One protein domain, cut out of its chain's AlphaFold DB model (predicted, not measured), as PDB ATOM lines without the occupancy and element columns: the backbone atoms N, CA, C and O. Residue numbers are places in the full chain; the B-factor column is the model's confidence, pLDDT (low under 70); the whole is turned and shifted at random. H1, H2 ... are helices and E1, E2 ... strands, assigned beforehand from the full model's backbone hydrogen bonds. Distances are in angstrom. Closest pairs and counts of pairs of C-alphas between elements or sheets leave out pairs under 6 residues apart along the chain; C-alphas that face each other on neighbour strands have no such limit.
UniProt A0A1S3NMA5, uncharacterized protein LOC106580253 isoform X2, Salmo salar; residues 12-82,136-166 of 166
ATOM      1  N   SER A  12     104.519  49.849   3.940       82.81
ATOM      2  CA  SER A  12     104.304  50.754   5.068       82.81
ATOM      3  C   SER A  12     104.100  52.191   4.585       82.81
ATOM      4  O   SER A  12     104.531  52.575   3.495       82.81
ATOM      5  N   GLN A  13     103.474  53.016   5.424       80.38
ATOM      6  CA  GLN A  13     103.306  54.440   5.134       80.38
ATOM      7  C   GLN A  13     104.658  55.155   4.975       80.38
ATOM      8  O   GLN A  13     104.793  56.014   4.105       80.38
ATOM      9  N   ASP A  14     105.675  54.748   5.738       83.38
ATOM     10  CA  ASP A  14     107.026  55.314   5.659       83.38
ATOM     11  C   ASP A  14     107.626  55.162   4.254       83.38
ATOM     12  O   ASP A  14     108.193  56.114   3.717       83.38
ATOM     13  N   VAL A  15     107.419  54.006   3.609       81.94
ATOM     14  CA  VAL A  15     107.866  53.738   2.231       81.94
ATOM     15  C   VAL A  15     107.209  54.684   1.222       81.94
ATOM     16  O   VAL A  15     107.850  55.059   0.241       81.94
ATOM     17  N   LEU A  16     105.958  55.090   1.458       83.19
ATOM     18  CA  LEU A  16     105.211  56.002   0.587       83.19
ATOM     19  C   LEU A  16     105.453  57.484   0.917       83.19
ATOM     20  O   LEU A  16     105.137  58.354   0.106       83.19
ATOM     21  N   SER A  17     106.038  57.788   2.075       85.50
ATOM     22  CA  SER A  17     106.284  59.165   2.524       85.50
ATOM     23  C   SER A  17     107.475  59.848   1.839       85.50
ATOM     24  O   SER A  17     107.580  61.073   1.864       85.50
ATOM     25  N   VAL A  18     108.363  59.076   1.205       87.56
ATOM     26  CA  VAL A  18     109.592  59.571   0.565       87.56
ATOM     27  C   VAL A  18     109.509  59.384  -0.941       87.56
ATOM     28  O   VAL A  18     109.172  58.298  -1.402       87.56
ATOM     29  N   THR A  19     109.846  60.407  -1.727       88.81
ATOM     30  CA  THR A  19     109.790  60.350  -3.197       88.81
ATOM     31  C   THR A  19     110.577  59.161  -3.755       88.81
ATOM     32  O   THR A  19     111.803  59.096  -3.633       88.81
ATOM     33  N   VAL A  20     109.862  58.238  -4.402       90.94
ATOM     34  CA  VAL A  20     110.459  57.082  -5.070       90.94
ATOM     35  C   VAL A  20     110.956  57.504  -6.452       90.94
ATOM     36  O   VAL A  20     110.192  57.991  -7.282       90.94
ATOM     37  N   MET A  21     112.250  57.312  -6.707       92.88
ATOM     38  CA  MET A  21     112.900  57.628  -7.986       92.88
ATOM     39  C   MET A  21     112.929  56.432  -8.939       92.88
ATOM     40  O   MET A  21     112.917  56.602 -10.155       92.88
ATOM     41  N   ARG A  22     112.982  55.218  -8.384       95.06
ATOM     42  CA  ARG A  22     112.967  53.955  -9.126       95.06
ATOM     43  C   ARG A  22     112.242  52.910  -8.294       95.06
ATOM     44  O   ARG A  22     112.515  52.793  -7.100       95.06
ATOM     45  N   ALA A  23     111.358  52.152  -8.928       95.31
ATOM     46  CA  ALA A  23     110.728  50.992  -8.321       95.31
ATOM     47  C   ALA A  23     110.715  49.853  -9.326       95.31
ATOM     48  O   ALA A  23     110.214  50.020 -10.434       95.31
ATOM     49  N   GLU A  24     111.261  48.707  -8.944       96.94
ATOM     50  CA  GLU A  24     111.319  47.536  -9.809       96.94
ATOM     51  C   GLU A  24     111.039  46.266  -9.023       96.94
ATOM     52  O   GLU A  24     111.493  46.127  -7.891       96.94
ATOM     53  N   ILE A  25     110.328  45.316  -9.627       95.00
ATOM     54  CA  ILE A  25     110.256  43.945  -9.114       95.00
ATOM     55  C   ILE A  25     111.185  43.048  -9.923       95.00
ATOM     56  O   ILE A  25     111.158  43.037 -11.154       95.00
ATOM     57  N   HIS A  26     112.019  42.304  -9.206       95.69
ATOM     58  CA  HIS A  26     113.042  41.438  -9.773       95.69
ATOM     59  C   HIS A  26     112.593  39.981  -9.688       95.69
ATOM     60  O   HIS A  26     112.284  39.481  -8.606       95.69
ATOM     61  N   LEU A  27     112.599  39.287 -10.826       93.94
ATOM     62  CA  LEU A  27     112.303  37.860 -10.929       93.94
ATOM     63  C   LEU A  27     113.492  37.137 -11.555       93.94
ATOM     64  O   LEU A  27     114.087  37.615 -12.520       93.94
ATOM     65  N   ARG A  28     113.821  35.958 -11.026       94.25
ATOM     66  CA  ARG A  28     114.817  35.061 -11.621       94.25
ATOM     67  C   ARG A  28     114.119  33.776 -12.017       94.25
ATOM     68  O   ARG A  28     113.521  33.115 -11.172       94.25
ATOM     69  N   VAL A  29     114.181  33.455 -13.298       92.69
ATOM     70  CA  VAL A  29     113.436  32.366 -13.923       92.69
ATOM     71  C   VAL A  29     114.421  31.340 -14.472       92.69
ATOM     72  O   VAL A  29     115.382  31.704 -15.140       92.69
ATOM     73  N   LEU A  30     114.195  30.061 -14.182       92.44
ATOM     74  CA  LEU A  30     114.966  28.945 -14.728       92.44
ATOM     75  C   LEU A  30     114.353  28.423 -16.030       92.44
ATOM     76  O   LEU A  30     113.137  28.461 -16.203       92.44
ATOM     77  N   ASN A  31     115.207  27.851 -16.882       85.62
ATOM     78  CA  ASN A  31     114.831  27.156 -18.114       85.62
ATOM     79  C   ASN A  31     114.159  28.020 -19.207       85.62
ATOM     80  O   ASN A  31     113.141  27.608 -19.765       85.62
ATOM     81  N   PRO A  32     114.704  29.202 -19.570       83.19
ATOM     82  CA  PRO A  32     114.078  30.077 -20.562       83.19
ATOM     83  C   PRO A  32     114.323  29.655 -22.023       83.19
ATOM     84  O   PRO A  32     113.763  30.255 -22.930       83.19
ATOM     85  N   GLN A  33     115.177  28.661 -22.293       81.50
ATOM     86  CA  GLN A  33     115.841  28.493 -23.601       81.50
ATOM     87  C   GLN A  33     114.928  28.116 -24.784       81.50
ATOM     88  O   GLN A  33     115.380  28.096 -25.930       81.50
ATOM     89  N   HIS A  34     113.652  27.818 -24.539       84.75
ATOM     90  CA  HIS A  34     112.714  27.344 -25.564       84.75
ATOM     91  C   HIS A  34     111.410  28.137 -25.622       84.75
ATOM     92  O   HIS A  34     110.451  27.685 -26.258       84.75
ATOM     93  N   LEU A  35     111.358  29.275 -24.929       91.50
ATOM     94  CA  LEU A  35     110.176  30.113 -24.813       91.50
ATOM     95  C   LEU A  35     110.565  31.586 -24.861       91.50
ATOM     96  O   LEU A  35     111.590  31.985 -24.311       91.50
ATOM     97  N   ASN A  36     109.713  32.398 -25.474       91.94
ATOM     98  CA  ASN A  36     109.690  33.821 -25.184       91.94
ATOM     99  C   ASN A  36     108.901  34.017 -23.883       91.94
ATOM    100  O   ASN A  36     107.783  33.518 -23.769       91.94
ATOM    101  N   ILE A  37     109.498  34.678 -22.891       93.25
ATOM    102  CA  ILE A  37     108.897  34.877 -21.567       93.25
ATOM    103  C   ILE A  37     108.727  36.371 -21.342       93.25
ATOM    104  O   ILE A  37     109.713  37.107 -21.295       93.25
ATOM    105  N   GLU A  38     107.487  36.803 -21.142       93.69
ATOM    106  CA  GLU A  38     107.146  38.211 -20.967       93.69
ATOM    107  C   GLU A  38     106.392  38.435 -19.651       93.69
ATOM    108  O   GLU A  38     105.388  37.766 -19.387       93.69
ATOM    109  N   PRO A  39     106.832  39.378 -18.801       94.56
ATOM    110  CA  PRO A  39     106.065  39.776 -17.634       94.56
ATOM    111  C   PRO A  39     104.857  40.621 -18.053       94.56
ATOM    112  O   PRO A  39     104.972  41.568 -18.832       94.56
ATOM    113  N   VAL A  40     103.696  40.313 -17.482       93.06
ATOM    114  CA  VAL A  40     102.436  41.000 -17.765       93.06
ATOM    115  C   VAL A  40     101.840  41.533 -16.471       93.06
ATOM    116  O   VAL A  40     101.364  40.776 -15.625       93.06
ATOM    117  N   LEU A  41     101.819  42.859 -16.330       92.19
ATOM    118  CA  LEU A  41     101.027  43.529 -15.305       92.19
ATOM    119  C   LEU A  41      99.560  43.551 -15.744       92.19
ATOM    120  O   LEU A  41      99.179  44.294 -16.653       92.19
ATOM    121  N   SER A  42      98.714  42.779 -15.063       89.38
ATOM    122  CA  SER A  42      97.291  42.611 -15.398       89.38
ATOM    123  C   SER A  42      96.535  43.941 -15.487       89.38
ATOM    124  O   SER A  42      95.672  44.126 -16.347       89.38
ATOM    125  N   TYR A  43      96.881  44.904 -14.629       86.50
ATOM    126  CA  TYR A  43      96.313  46.255 -14.647       86.50
ATOM    127  C   TYR A  43      96.614  47.018 -15.948       86.50
ATOM    128  O   TYR A  43      95.744  47.731 -16.460       86.50
ATOM    129  N   MET A  44      97.825  46.858 -16.488       88.88
ATOM    130  CA  MET A  44      98.267  47.492 -17.733       88.88
ATOM    131  C   MET A  44      97.643  46.791 -18.941       88.88
ATOM    132  O   MET A  44      97.059  47.449 -19.804       88.88
ATOM    133  N   ALA A  45      97.654  45.455 -18.941       90.44
ATOM    134  CA  ALA A  45      97.079  44.634 -20.003       90.44
ATOM    135  C   ALA A  45      95.585  44.923 -20.223       90.44
ATOM    136  O   ALA A  45      95.161  45.153 -21.356       90.44
ATOM    137  N   LYS A  46      94.790  45.034 -19.145       90.00
ATOM    138  CA  LYS A  46      93.360  45.412 -19.215       90.00
ATOM    139  C   LYS A  46      93.123  46.759 -19.911       90.00
ATOM    140  O   LYS A  46      92.056  46.979 -20.476       90.00
ATOM    141  N   ARG A  47      94.113  47.656 -19.888       89.00
ATOM    142  CA  ARG A  47      94.077  48.982 -20.528       89.00
ATOM    143  C   ARG A  47      94.793  49.025 -21.874       89.00
ATOM    144  O   ARG A  47      94.910  50.102 -22.448       89.00
ATOM    145  N   LYS A  48      95.250  47.876 -22.383       91.56
ATOM    146  CA  LYS A  48      96.044  47.766 -23.617       91.56
ATOM    147  C   LYS A  48      97.331  48.597 -23.561       91.56
ATOM    148  O   LYS A  48      97.776  49.129 -24.575       91.56
ATOM    149  N   LEU A  49      97.911  48.725 -22.367       90.69
ATOM    150  CA  LEU A  49      99.191  49.387 -22.149       90.69
ATOM    151  C   LEU A  49     100.299  48.338 -21.996       90.69
ATOM    152  O   LEU A  49     100.059  47.290 -21.386       90.69
ATOM    153  N   PRO A  50     101.508  48.602 -22.519       93.00
ATOM    154  CA  PRO A  50     102.622  47.676 -22.389       93.00
ATOM    155  C   PRO A  50     103.125  47.621 -20.943       93.00
ATOM    156  O   PRO A  50     103.147  48.628 -20.232       93.00
ATOM    157  N   THR A  51     103.589  46.442 -20.528       94.25
ATOM    158  CA  THR A  51     104.384  46.303 -19.303       94.25
ATOM    159  C   THR A  51     105.814  46.724 -19.624       94.25
ATOM    160  O   THR A  51     106.398  46.234 -20.588       94.25
ATOM    161  N   ARG A  52     106.379  47.656 -18.851       95.75
ATOM    162  CA  ARG A  52     107.779  48.068 -19.006       95.75
ATOM    163  C   ARG A  52     108.664  47.120 -18.209       95.75
ATOM    164  O   ARG A  52     108.468  46.960 -17.008       95.75
ATOM    165  N   TYR A  53     109.634  46.507 -18.870       96.19
ATOM    166  CA  TYR A  53     110.577  45.606 -18.225       96.19
ATOM    167  C   TYR A  53     111.918  45.599 -18.956       96.19
ATOM    168  O   TYR A  53     112.018  46.023 -20.107       96.19
ATOM    169  N   SER A  54     112.945  45.109 -18.274       95.06
ATOM    170  CA  SER A  54     114.214  44.725 -18.877       95.06
ATOM    171  C   SER A  54     114.471  43.243 -18.636       95.06
ATOM    172  O   SER A  54     113.954  42.650 -17.684       95.06
ATOM    173  N   LEU A  55     115.241  42.649 -19.539       93.12
ATOM    174  CA  LEU A  55     115.579  41.237 -19.509       93.12
ATOM    175  C   LEU A  55     117.089  41.069 -19.638       93.12
ATOM    176  O   LEU A  55     117.730  41.704 -20.476       93.12
ATOM    177  N   LEU A  56     117.644  40.196 -18.806       92.12
ATOM    178  CA  LEU A  56     119.032  39.774 -18.879       92.12
ATOM    179  C   LEU A  56     119.071  38.249 -18.865       92.12
ATOM    180  O   LEU A  56     118.656  37.613 -17.899       92.12
ATOM    181  N   SER A  57     119.569  37.662 -19.948       89.25
ATOM    182  CA  SER A  57     119.753  36.216 -20.042       89.25
ATOM    183  C   SER A  57     121.183  35.849 -19.671       89.25
ATOM    184  O   SER A  57     122.139  36.409 -20.214       89.25
ATOM    185  N   LYS A  58     121.330  34.896 -18.749       87.81
ATOM    186  CA  LYS A  58     122.612  34.306 -18.372       87.81
ATOM    187  C   LYS A  58     122.458  32.792 -18.276       87.81
ATOM    188  O   LYS A  58     121.817  32.283 -17.361       87.81
ATOM    189  N   GLU A  59     123.094  32.076 -19.202       86.31
ATOM    190  CA  GLU A  59     123.071  30.608 -19.280       86.31
ATOM    191  C   GLU A  59     121.642  30.035 -19.349       86.31
ATOM    192  O   GLU A  59     120.984  30.113 -20.387       86.31
ATOM    193  N   ASN A  60     121.166  29.438 -18.254       89.75
ATOM    194  CA  ASN A  60     119.835  28.852 -18.123       89.75
ATOM    195  C   ASN A  60     118.919  29.651 -17.177       89.75
ATOM    196  O   ASN A  60     117.920  29.134 -16.674       89.75
ATOM    197  N   VAL A  61     119.292  30.898 -16.893       92.62
ATOM    198  CA  VAL A  61     118.554  31.807 -16.022       92.62
ATOM    199  C   VAL A  61     118.196  33.066 -16.801       92.62
ATOM    200  O   VAL A  61     119.048  33.681 -17.442       92.62
ATOM    201  N   LEU A  62     116.931  33.461 -16.714       93.81
ATOM    202  CA  LEU A  62     116.434  34.744 -17.185       93.81
ATOM    203  C   LEU A  62     116.154  35.637 -15.978       93.81
ATOM    204  O   LEU A  62     115.377  35.274 -15.093       93.81
ATOM    205  N   GLU A  63     116.786  36.801 -15.937       95.06
ATOM    206  CA  GLU A  63     116.511  37.836 -14.948       95.06
ATOM    207  C   GLU A  63     115.580  38.877 -15.569       95.06
ATOM    208  O   GLU A  63     115.917  39.505 -16.574       95.06
ATOM    209  N   LEU A  64     114.398  39.040 -14.975       95.38
ATOM    210  CA  LEU A  64     113.386  40.012 -15.374       95.38
ATOM    211  C   LEU A  64     113.325  41.123 -14.329       95.38
ATOM    212  O   LEU A  64     113.203  40.845 -13.136       95.38
ATOM    213  N   GLN A  65     113.380  42.372 -14.780       96.81
ATOM    214  CA  GLN A  65     113.191  43.552 -13.934       96.81
ATOM    215  C   GLN A  65     111.998  44.323 -14.482       96.81
ATOM    216  O   GLN A  65     112.068  44.857 -15.589       96.81
ATOM    217  N   VAL A  66     110.890  44.334 -13.749       96.69
ATOM    218  CA  VAL A  66     109.648  44.993 -14.173       96.69
ATOM    219  C   VAL A  66     109.548  46.340 -13.481       96.69
ATOM    220  O   VAL A  66     109.626  46.404 -12.258       96.69
ATOM    221  N   ASP A  67     109.357  47.401 -14.256       95.81
ATOM    222  CA  ASP A  67     109.229  48.766 -13.752       95.81
ATOM    223  C   ASP A  67     107.854  48.969 -13.097       95.81
ATOM    224  O   ASP A  67     106.801  48.784 -13.715       95.81
ATOM    225  N   LEU A  68     107.886  49.355 -11.824       94.38
ATOM    226  CA  LEU A  68     106.739  49.634 -10.967       94.38
ATOM    227  C   LEU A  68     106.672  51.110 -10.551       94.38
ATOM    228  O   LEU A  68     105.887  51.458  -9.672       94.38
ATOM    229  N   LEU A  69     107.468  52.004 -11.143       93.56
ATOM    230  CA  LEU A  69     107.535  53.402 -10.712       93.56
ATOM    231  C   LEU A  69     106.169  54.092 -10.790       93.56
ATOM    232  O   LEU A  69     105.783  54.786  -9.852       93.56
ATOM    233  N   PHE A  70     105.409  53.840 -11.861       90.31
ATOM    234  CA  PHE A  70     104.064  54.402 -12.029       90.31
ATOM    235  C   PHE A  70     103.121  54.003 -10.881       90.31
ATOM    236  O   PHE A  70     102.263  54.784 -10.478       90.31
ATOM    237  N   LEU A  71     103.283  52.783 -10.355       89.62
ATOM    238  CA  LEU A  71     102.478  52.275  -9.255       89.62
ATOM    239  C   LEU A  71     102.822  53.018  -7.970       89.62
ATOM    240  O   LEU A  71     101.931  53.529  -7.299       89.62
ATOM    241  N   PHE A  72     104.111  53.091  -7.641       89.88
ATOM    242  CA  PHE A  72     104.544  53.772  -6.427       89.88
ATOM    243  C   PHE A  72     104.154  55.248  -6.463       89.88
ATOM    244  O   PHE A  72     103.576  55.721  -5.495       89.88
ATOM    245  N   GLN A  73     104.325  55.941  -7.589       89.00
ATOM    246  CA  GLN A  73     103.868  57.328  -7.740       89.00
ATOM    247  C   GLN A  73     102.364  57.481  -7.471       89.00
ATOM    248  O   GLN A  73     101.973  58.316  -6.658       89.00
ATOM    249  N   GLY A  74     101.526  56.622  -8.060       86.38
ATOM    250  CA  GLY A  74     100.082  56.644  -7.809       86.38
ATOM    251  C   GLY A  74      99.712  56.362  -6.346       86.38
ATOM    252  O   GLY A  74      98.811  56.999  -5.801       86.38
ATOM    253  N   LEU A  75     100.427  55.449  -5.677       86.62
ATOM    254  CA  LEU A  75     100.230  55.171  -4.250       86.62
ATOM    255  C   LEU A  75     100.660  56.350  -3.367       86.62
ATOM    256  O   LEU A  75      99.973  56.662  -2.399       86.62
ATOM    257  N   GLN A  76     101.761  57.026  -3.702       86.38
ATOM    258  CA  GLN A  76     102.232  58.209  -2.977       86.38
ATOM    259  C   GLN A  76     101.263  59.386  -3.114       86.38
ATOM    260  O   GLN A  76     100.985  60.066  -2.126       86.38
ATOM    261  N   GLU A  77     100.705  59.600  -4.307       83.94
ATOM    262  CA  GLU A  77      99.655  60.596  -4.543       83.94
ATOM    263  C   GLU A  77      98.406  60.295  -3.704       83.94
ATOM    264  O   GLU A  77      97.890  61.177  -3.017       83.94
ATOM    265  N   ALA A  78      97.957  59.037  -3.698       81.25
ATOM    266  CA  ALA A  78      96.779  58.618  -2.945       81.25
ATOM    267  C   ALA A  78      96.988  58.660  -1.418       81.25
ATOM    268  O   ALA A  78      96.048  58.938  -0.677       81.25
ATOM    269  N   ALA A  79      98.218  58.433  -0.946       75.75
ATOM    270  CA  ALA A  79      98.596  58.529   0.464       75.75
ATOM    271  C   ALA A  79      98.822  59.979   0.949       75.75
ATOM    272  O   ALA A  79      99.133  60.187   2.122       75.75
ATOM    273  N   GLY A  80      98.684  60.984   0.072       68.06
ATOM    274  CA  GLY A  80      98.905  62.396   0.404       68.06
ATOM    275  C   GLY A  80     100.383  62.806   0.482       68.06
ATOM    276  O   GLY A  80     100.693  63.875   1.001       68.06
ATOM    277  N   GLY A  81     101.293  61.972  -0.032       61.56
ATOM    278  CA  GLY A  81     102.749  62.148   0.030       61.56
ATOM    279  C   GLY A  81     103.335  63.152  -0.971       61.56
ATOM    280  O   GLY A  81     104.532  63.426  -0.932       61.56
ATOM    281  N   ALA A  82     102.525  63.740  -1.852       51.59
ATOM    282  CA  ALA A  82     102.969  64.810  -2.739       51.59
ATOM    283  C   ALA A  82     102.655  66.182  -2.122       51.59
ATOM    284  O   ALA A  82     101.576  66.748  -2.309       51.59
ATOM    285  N   ALA A 136     101.772  38.409 -13.942       90.25
ATOM    286  CA  ALA A 136     101.839  37.082 -14.543       90.25
ATOM    287  C   ALA A 136     103.064  36.962 -15.458       90.25
ATOM    288  O   ALA A 136     103.596  37.966 -15.932       90.25
ATOM    289  N   LEU A 137     103.494  35.729 -15.722       92.12
ATOM    290  CA  LEU A 137     104.441  35.423 -16.791       92.12
ATOM    291  C   LEU A 137     103.658  34.831 -17.960       92.12
ATOM    292  O   LEU A 137     102.991  33.811 -17.794       92.12
ATOM    293  N   ASN A 138     103.743  35.476 -19.118       93.31
ATOM    294  CA  ASN A 138     103.275  34.914 -20.371       93.31
ATOM    295  C   ASN A 138     104.425  34.147 -21.031       93.31
ATOM    296  O   ASN A 138     105.544  34.660 -21.092       93.31
ATOM    297  N   CYS A 139     104.153  32.938 -21.515       94.25
ATOM    298  CA  CYS A 139     105.125  32.133 -22.239       94.25
ATOM    299  C   CYS A 139     104.619  31.837 -23.642       94.25
ATOM    300  O   CYS A 139     103.520  31.328 -23.829       94.25
ATOM    301  N   ASP A 140     105.464  32.108 -24.622       93.50
ATOM    302  CA  ASP A 140     105.166  31.936 -26.032       93.50
ATOM    303  C   ASP A 140     106.188  31.009 -26.697       93.50
ATOM    304  O   ASP A 140     107.388  31.057 -26.407       93.50
ATOM    305  N   ARG A 141     105.714  30.167 -27.620       92.69
ATOM    306  CA  ARG A 141     106.559  29.390 -28.526       92.69
ATOM    307  C   ARG A 141     106.187  29.694 -29.971       92.69
ATOM    308  O   ARG A 141     105.325  29.039 -30.548       92.69
ATOM    309  N   GLY A 142     106.897  30.645 -30.572       89.31
ATOM    310  CA  GLY A 142     106.738  30.955 -31.992       89.31
ATOM    311  C   GLY A 142     105.381  31.580 -32.320       89.31
ATOM    312  O   GLY A 142     104.809  31.268 -33.362       89.31
ATOM    313  N   GLY A 143     104.861  32.429 -31.433       89.69
ATOM    314  CA  GLY A 143     103.569  33.106 -31.578       89.69
ATOM    315  C   GLY A 143     102.371  32.331 -31.016       89.69
ATOM    316  O   GLY A 143     101.235  32.778 -31.181       89.69
ATOM    317  N   VAL A 144     102.600  31.175 -30.388       93.06
ATOM    318  CA  VAL A 144     101.576  30.400 -29.684       93.06
ATOM    319  C   VAL A 144     101.815  30.464 -28.177       93.06
ATOM    320  O   VAL A 144     102.834  29.977 -27.681       93.06
ATOM    321  N   GLU A 145     100.833  31.000 -27.451       93.56
ATOM    322  CA  GLU A 145     100.813  31.016 -25.988       93.56
ATOM    323  C   GLU A 145     100.767  29.587 -25.425       93.56
ATOM    324  O   GLU A 145      99.981  28.737 -25.854       93.56
ATOM    325  N   VAL A 146     101.631  29.318 -24.450       93.94
ATOM    326  CA  VAL A 146     101.763  28.031 -23.770       93.94
ATOM    327  C   VAL A 146     101.923  28.237 -22.268       93.94
ATOM    328  O   VAL A 146     102.364  29.278 -21.793       93.94
ATOM    329  N   SER A 147     101.618  27.207 -21.479       91.94
ATOM    330  CA  SER A 147     101.839  27.273 -20.033       91.94
ATOM    331  C   SER A 147     103.335  27.308 -19.704       91.94
ATOM    332  O   SER A 147     104.065  26.379 -20.051       91.94
ATOM    333  N   CYS A 148     103.776  28.334 -18.974       91.38
ATOM    334  CA  CYS A 148     105.143  28.426 -18.463       91.38
ATOM    335  C   CYS A 148     105.523  27.199 -17.613       91.38
ATOM    336  O   CYS A 148     106.518  26.529 -17.885       91.38
ATOM    337  N   GLU A 149     104.691  26.859 -16.624       89.19
ATOM    338  CA  GLU A 149     104.966  25.779 -15.667       89.19
ATOM    339  C   GLU A 149     105.094  24.410 -16.352       89.19
ATOM    340  O   GLU A 149     106.063  23.689 -16.114       89.19
ATOM    341  N   HIS A 150     104.178  24.071 -17.267       91.00
ATOM    342  CA  HIS A 150     104.224  22.795 -17.997       91.00
ATOM    343  C   HIS A 150     105.415  22.689 -18.960       91.00
ATOM    344  O   HIS A 150     105.746  21.594 -19.410       91.00
ATOM    345  N   ASN A 151     106.070  23.809 -19.271       90.69
ATOM    346  CA  ASN A 151     107.288  23.856 -20.073       90.69
ATOM    347  C   ASN A 151     108.555  24.013 -19.208       90.69
ATOM    348  O   ASN A 151     109.624  24.330 -19.727       90.69
ATOM    349  N   GLY A 152     108.457  23.758 -17.899       88.94
ATOM    350  CA  GLY A 152     109.598  23.715 -16.985       88.94
ATOM    351  C   GLY A 152     110.132  25.087 -16.579       88.94
ATOM    352  O   GLY A 152     111.258  25.175 -16.088       88.94
ATOM    353  N   VAL A 153     109.359  26.151 -16.803       90.81
ATOM    354  CA  VAL A 153     109.694  27.503 -16.357       90.81
ATOM    355  C   VAL A 153     109.323  27.632 -14.886       90.81
ATOM    356  O   VAL A 153     108.162  27.470 -14.507       90.81
ATOM    357  N   HIS A 154     110.307  27.956 -14.053       89.25
ATOM    358  CA  HIS A 154     110.116  28.077 -12.609       89.25
ATOM    359  C   HIS A 154     110.829  29.309 -12.058       89.25
ATOM    360  O   HIS A 154     111.916  29.664 -12.516       89.25
ATOM    361  N   LEU A 155     110.244  29.934 -11.034       89.62
ATOM    362  CA  LEU A 155     110.933  30.958 -10.254       89.62
ATOM    363  C   LEU A 155     112.052  30.308  -9.434       89.62
ATOM    364  O   LEU A 155     111.815  29.397  -8.639       89.62
ATOM    365  N   LEU A 156     113.275  30.793  -9.629       90.25
ATOM    366  CA  LEU A 156     114.466  30.336  -8.918       90.25
ATOM    367  C   LEU A 156     114.437  30.766  -7.444       90.25
ATOM    368  O   LEU A 156     114.836  30.005  -6.564       90.25
ATOM    369  N   HIS A 157     113.963  31.985  -7.184       88.69
ATOM    370  CA  HIS A 157     113.854  32.584  -5.856       88.69
ATOM    371  C   HIS A 157     112.547  33.366  -5.736       88.69
ATOM    372  O   HIS A 157     111.947  33.737  -6.749       88.69
ATOM    373  N   SER A 158     112.148  33.666  -4.499       89.44
ATOM    374  CA  SER A 158     111.091  34.638  -4.229       89.44
ATOM    375  C   SER A 158     111.443  35.991  -4.870       89.44
ATOM    376  O   SER A 158     112.548  36.493  -4.641       89.44
ATOM    377  N   PRO A 159     110.544  36.582  -5.673       92.00
ATOM    378  CA  PRO A 159     110.687  37.939  -6.172       92.00
ATOM    379  C   PRO A 159     110.810  38.953  -5.038       92.00
ATOM    380  O   PRO A 159     110.268  38.763  -3.949       92.00
ATOM    381  N   PHE A 160     111.485  40.060  -5.320       92.81
ATOM    382  CA  PHE A 160     111.606  41.184  -4.397       92.81
ATOM    383  C   PHE A 160     111.417  42.504  -5.137       92.81
ATOM    384  O   PHE A 160     111.721  42.608  -6.327       92.81
ATOM    385  N   ILE A 161     110.931  43.512  -4.414       93.38
ATOM    386  CA  ILE A 161     110.824  44.880  -4.915       93.38
ATOM    387  C   ILE A 161     112.064  45.653  -4.467       93.38
ATOM    388  O   ILE A 161     112.381  45.700  -3.279       93.38
ATOM    389  N   ALA A 162     112.759  46.263  -5.419       95.00
ATOM    390  CA  ALA A 162     113.833  47.208  -5.179       95.00
ATOM    391  C   ALA A 162     113.297  48.632  -5.353       95.00
ATOM    392  O   ALA A 162     112.782  48.992  -6.413       95.00
ATOM    393  N   LEU A 163     113.443  49.445  -4.307       93.81
ATOM    394  CA  LEU A 163     113.099  50.862  -4.314       93.81
ATOM    395  C   LEU A 163     114.372  51.689  -4.201       93.81
ATOM    396  O   LEU A 163     115.279  51.364  -3.438       93.81
ATOM    397  N   SER A 164     114.446  52.766  -4.971       93.38
ATOM    398  CA  SER A 164     115.482  53.782  -4.826       93.38
ATOM    399  C   SER A 164     114.817  55.115  -4.538       93.38
ATOM    400  O   SER A 164     113.929  55.551  -5.276       93.38
ATOM    401  N   TYR A 165     115.259  55.742  -3.458       90.06
ATOM    402  CA  TYR A 165     114.751  57.015  -2.969       90.06
ATOM    403  C   TYR A 165     115.715  58.141  -3.323       90.06
ATOM    404  O   TYR A 165     116.862  57.894  -3.707       90.06
ATOM    405  N   ARG A 166     115.225  59.372  -3.201       80.75
ATOM    406  CA  ARG A 166     116.057  60.571  -3.231       80.75
ATOM    407  C   ARG A 166     116.592  60.913  -1.846       80.75
ATOM    408  O   ARG A 166     115.834  60.723  -0.872       80.75
TER     409      ARG A 166
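AT A GLANCE: This is residues 12 to 82 and 136 to 166 of the 166 residues of the protein "uncharacterized protein LOC106580253 isoform X2" of Salmo salar (UniProt A0A1S3NMA5). A long, twisted sheet of four strands, E3, E4, E1 and E6, has the small sheet E2 E5 partly face to face with it, a sandwich of two sheets. H3 packs on E1 near the other end, with H1 beside it. The 102 printed residues hold three named helices and six named strands, in the order H1 E1 E2 H2 E3 E4 H3 E5 E6, class mixed; both sheets are antiparallel, with orders E3 E4 E1 E6 and E2 E5. The whole is only just loose, close to compact, with a radius of gyration of the C-alphas of 15.6 A and spans of 45 by 29 by 18 A.

IN THESE COORDINATES: H1 is residues 13 to 17, from C-alpha 13 at (103.306, 54.440, 5.134). E1, residues 20 to 30, is 30.1 A long. E2 is 36 to 41, H2 42 to 45, E3 53 to 58. E4, 61 to 67, is 19.5 A and H3, 69 to 78, 14.3 A. E5 is 136 to 140; E6, 160 to 165, ends at (114.751, 57.015, -2.969).

HOW THE PARTS SIT: E1 has N 27 and O 64 of E4 2.9 A apart, and N 24 and O 162 of E6 3.0 A apart. In the hairpin E3 and E4, N 56 and O 63 are 2.9 A apart. The C-alphas of Pro 39 in E2 and Val 66 in E4 are their closest, 7.2 A. N 38 of E2 and O 138 of E5 are 2.9 A apart. H3 stands up from the sheet at 58 degrees; its closest C-alphas with E1 are Leu 69 and Ala 23, 4.7 A. H1 touches H3, closest at Leu 16 and Gln 76, C-alphas 5.1 A apart. H2 touches no helix; its closest C-alphas with E5 are Ser 42 and Ala 136, 7.2 A. In H1 and H3 every O i to N i+4 pair is within hydrogen-bond range; H2 is too short for one.

THE WHOLE: The C-alphas farthest apart, of Gly 80 and Gly 142, are 45.8 A apart. Residues 83 to 135 are not printed; C-alphas 82 and 136 are 30.2 A apart across the cut. The link E5 to E6 is long, with 19 residues. Residues 80 to 82 have pLDDT under 70.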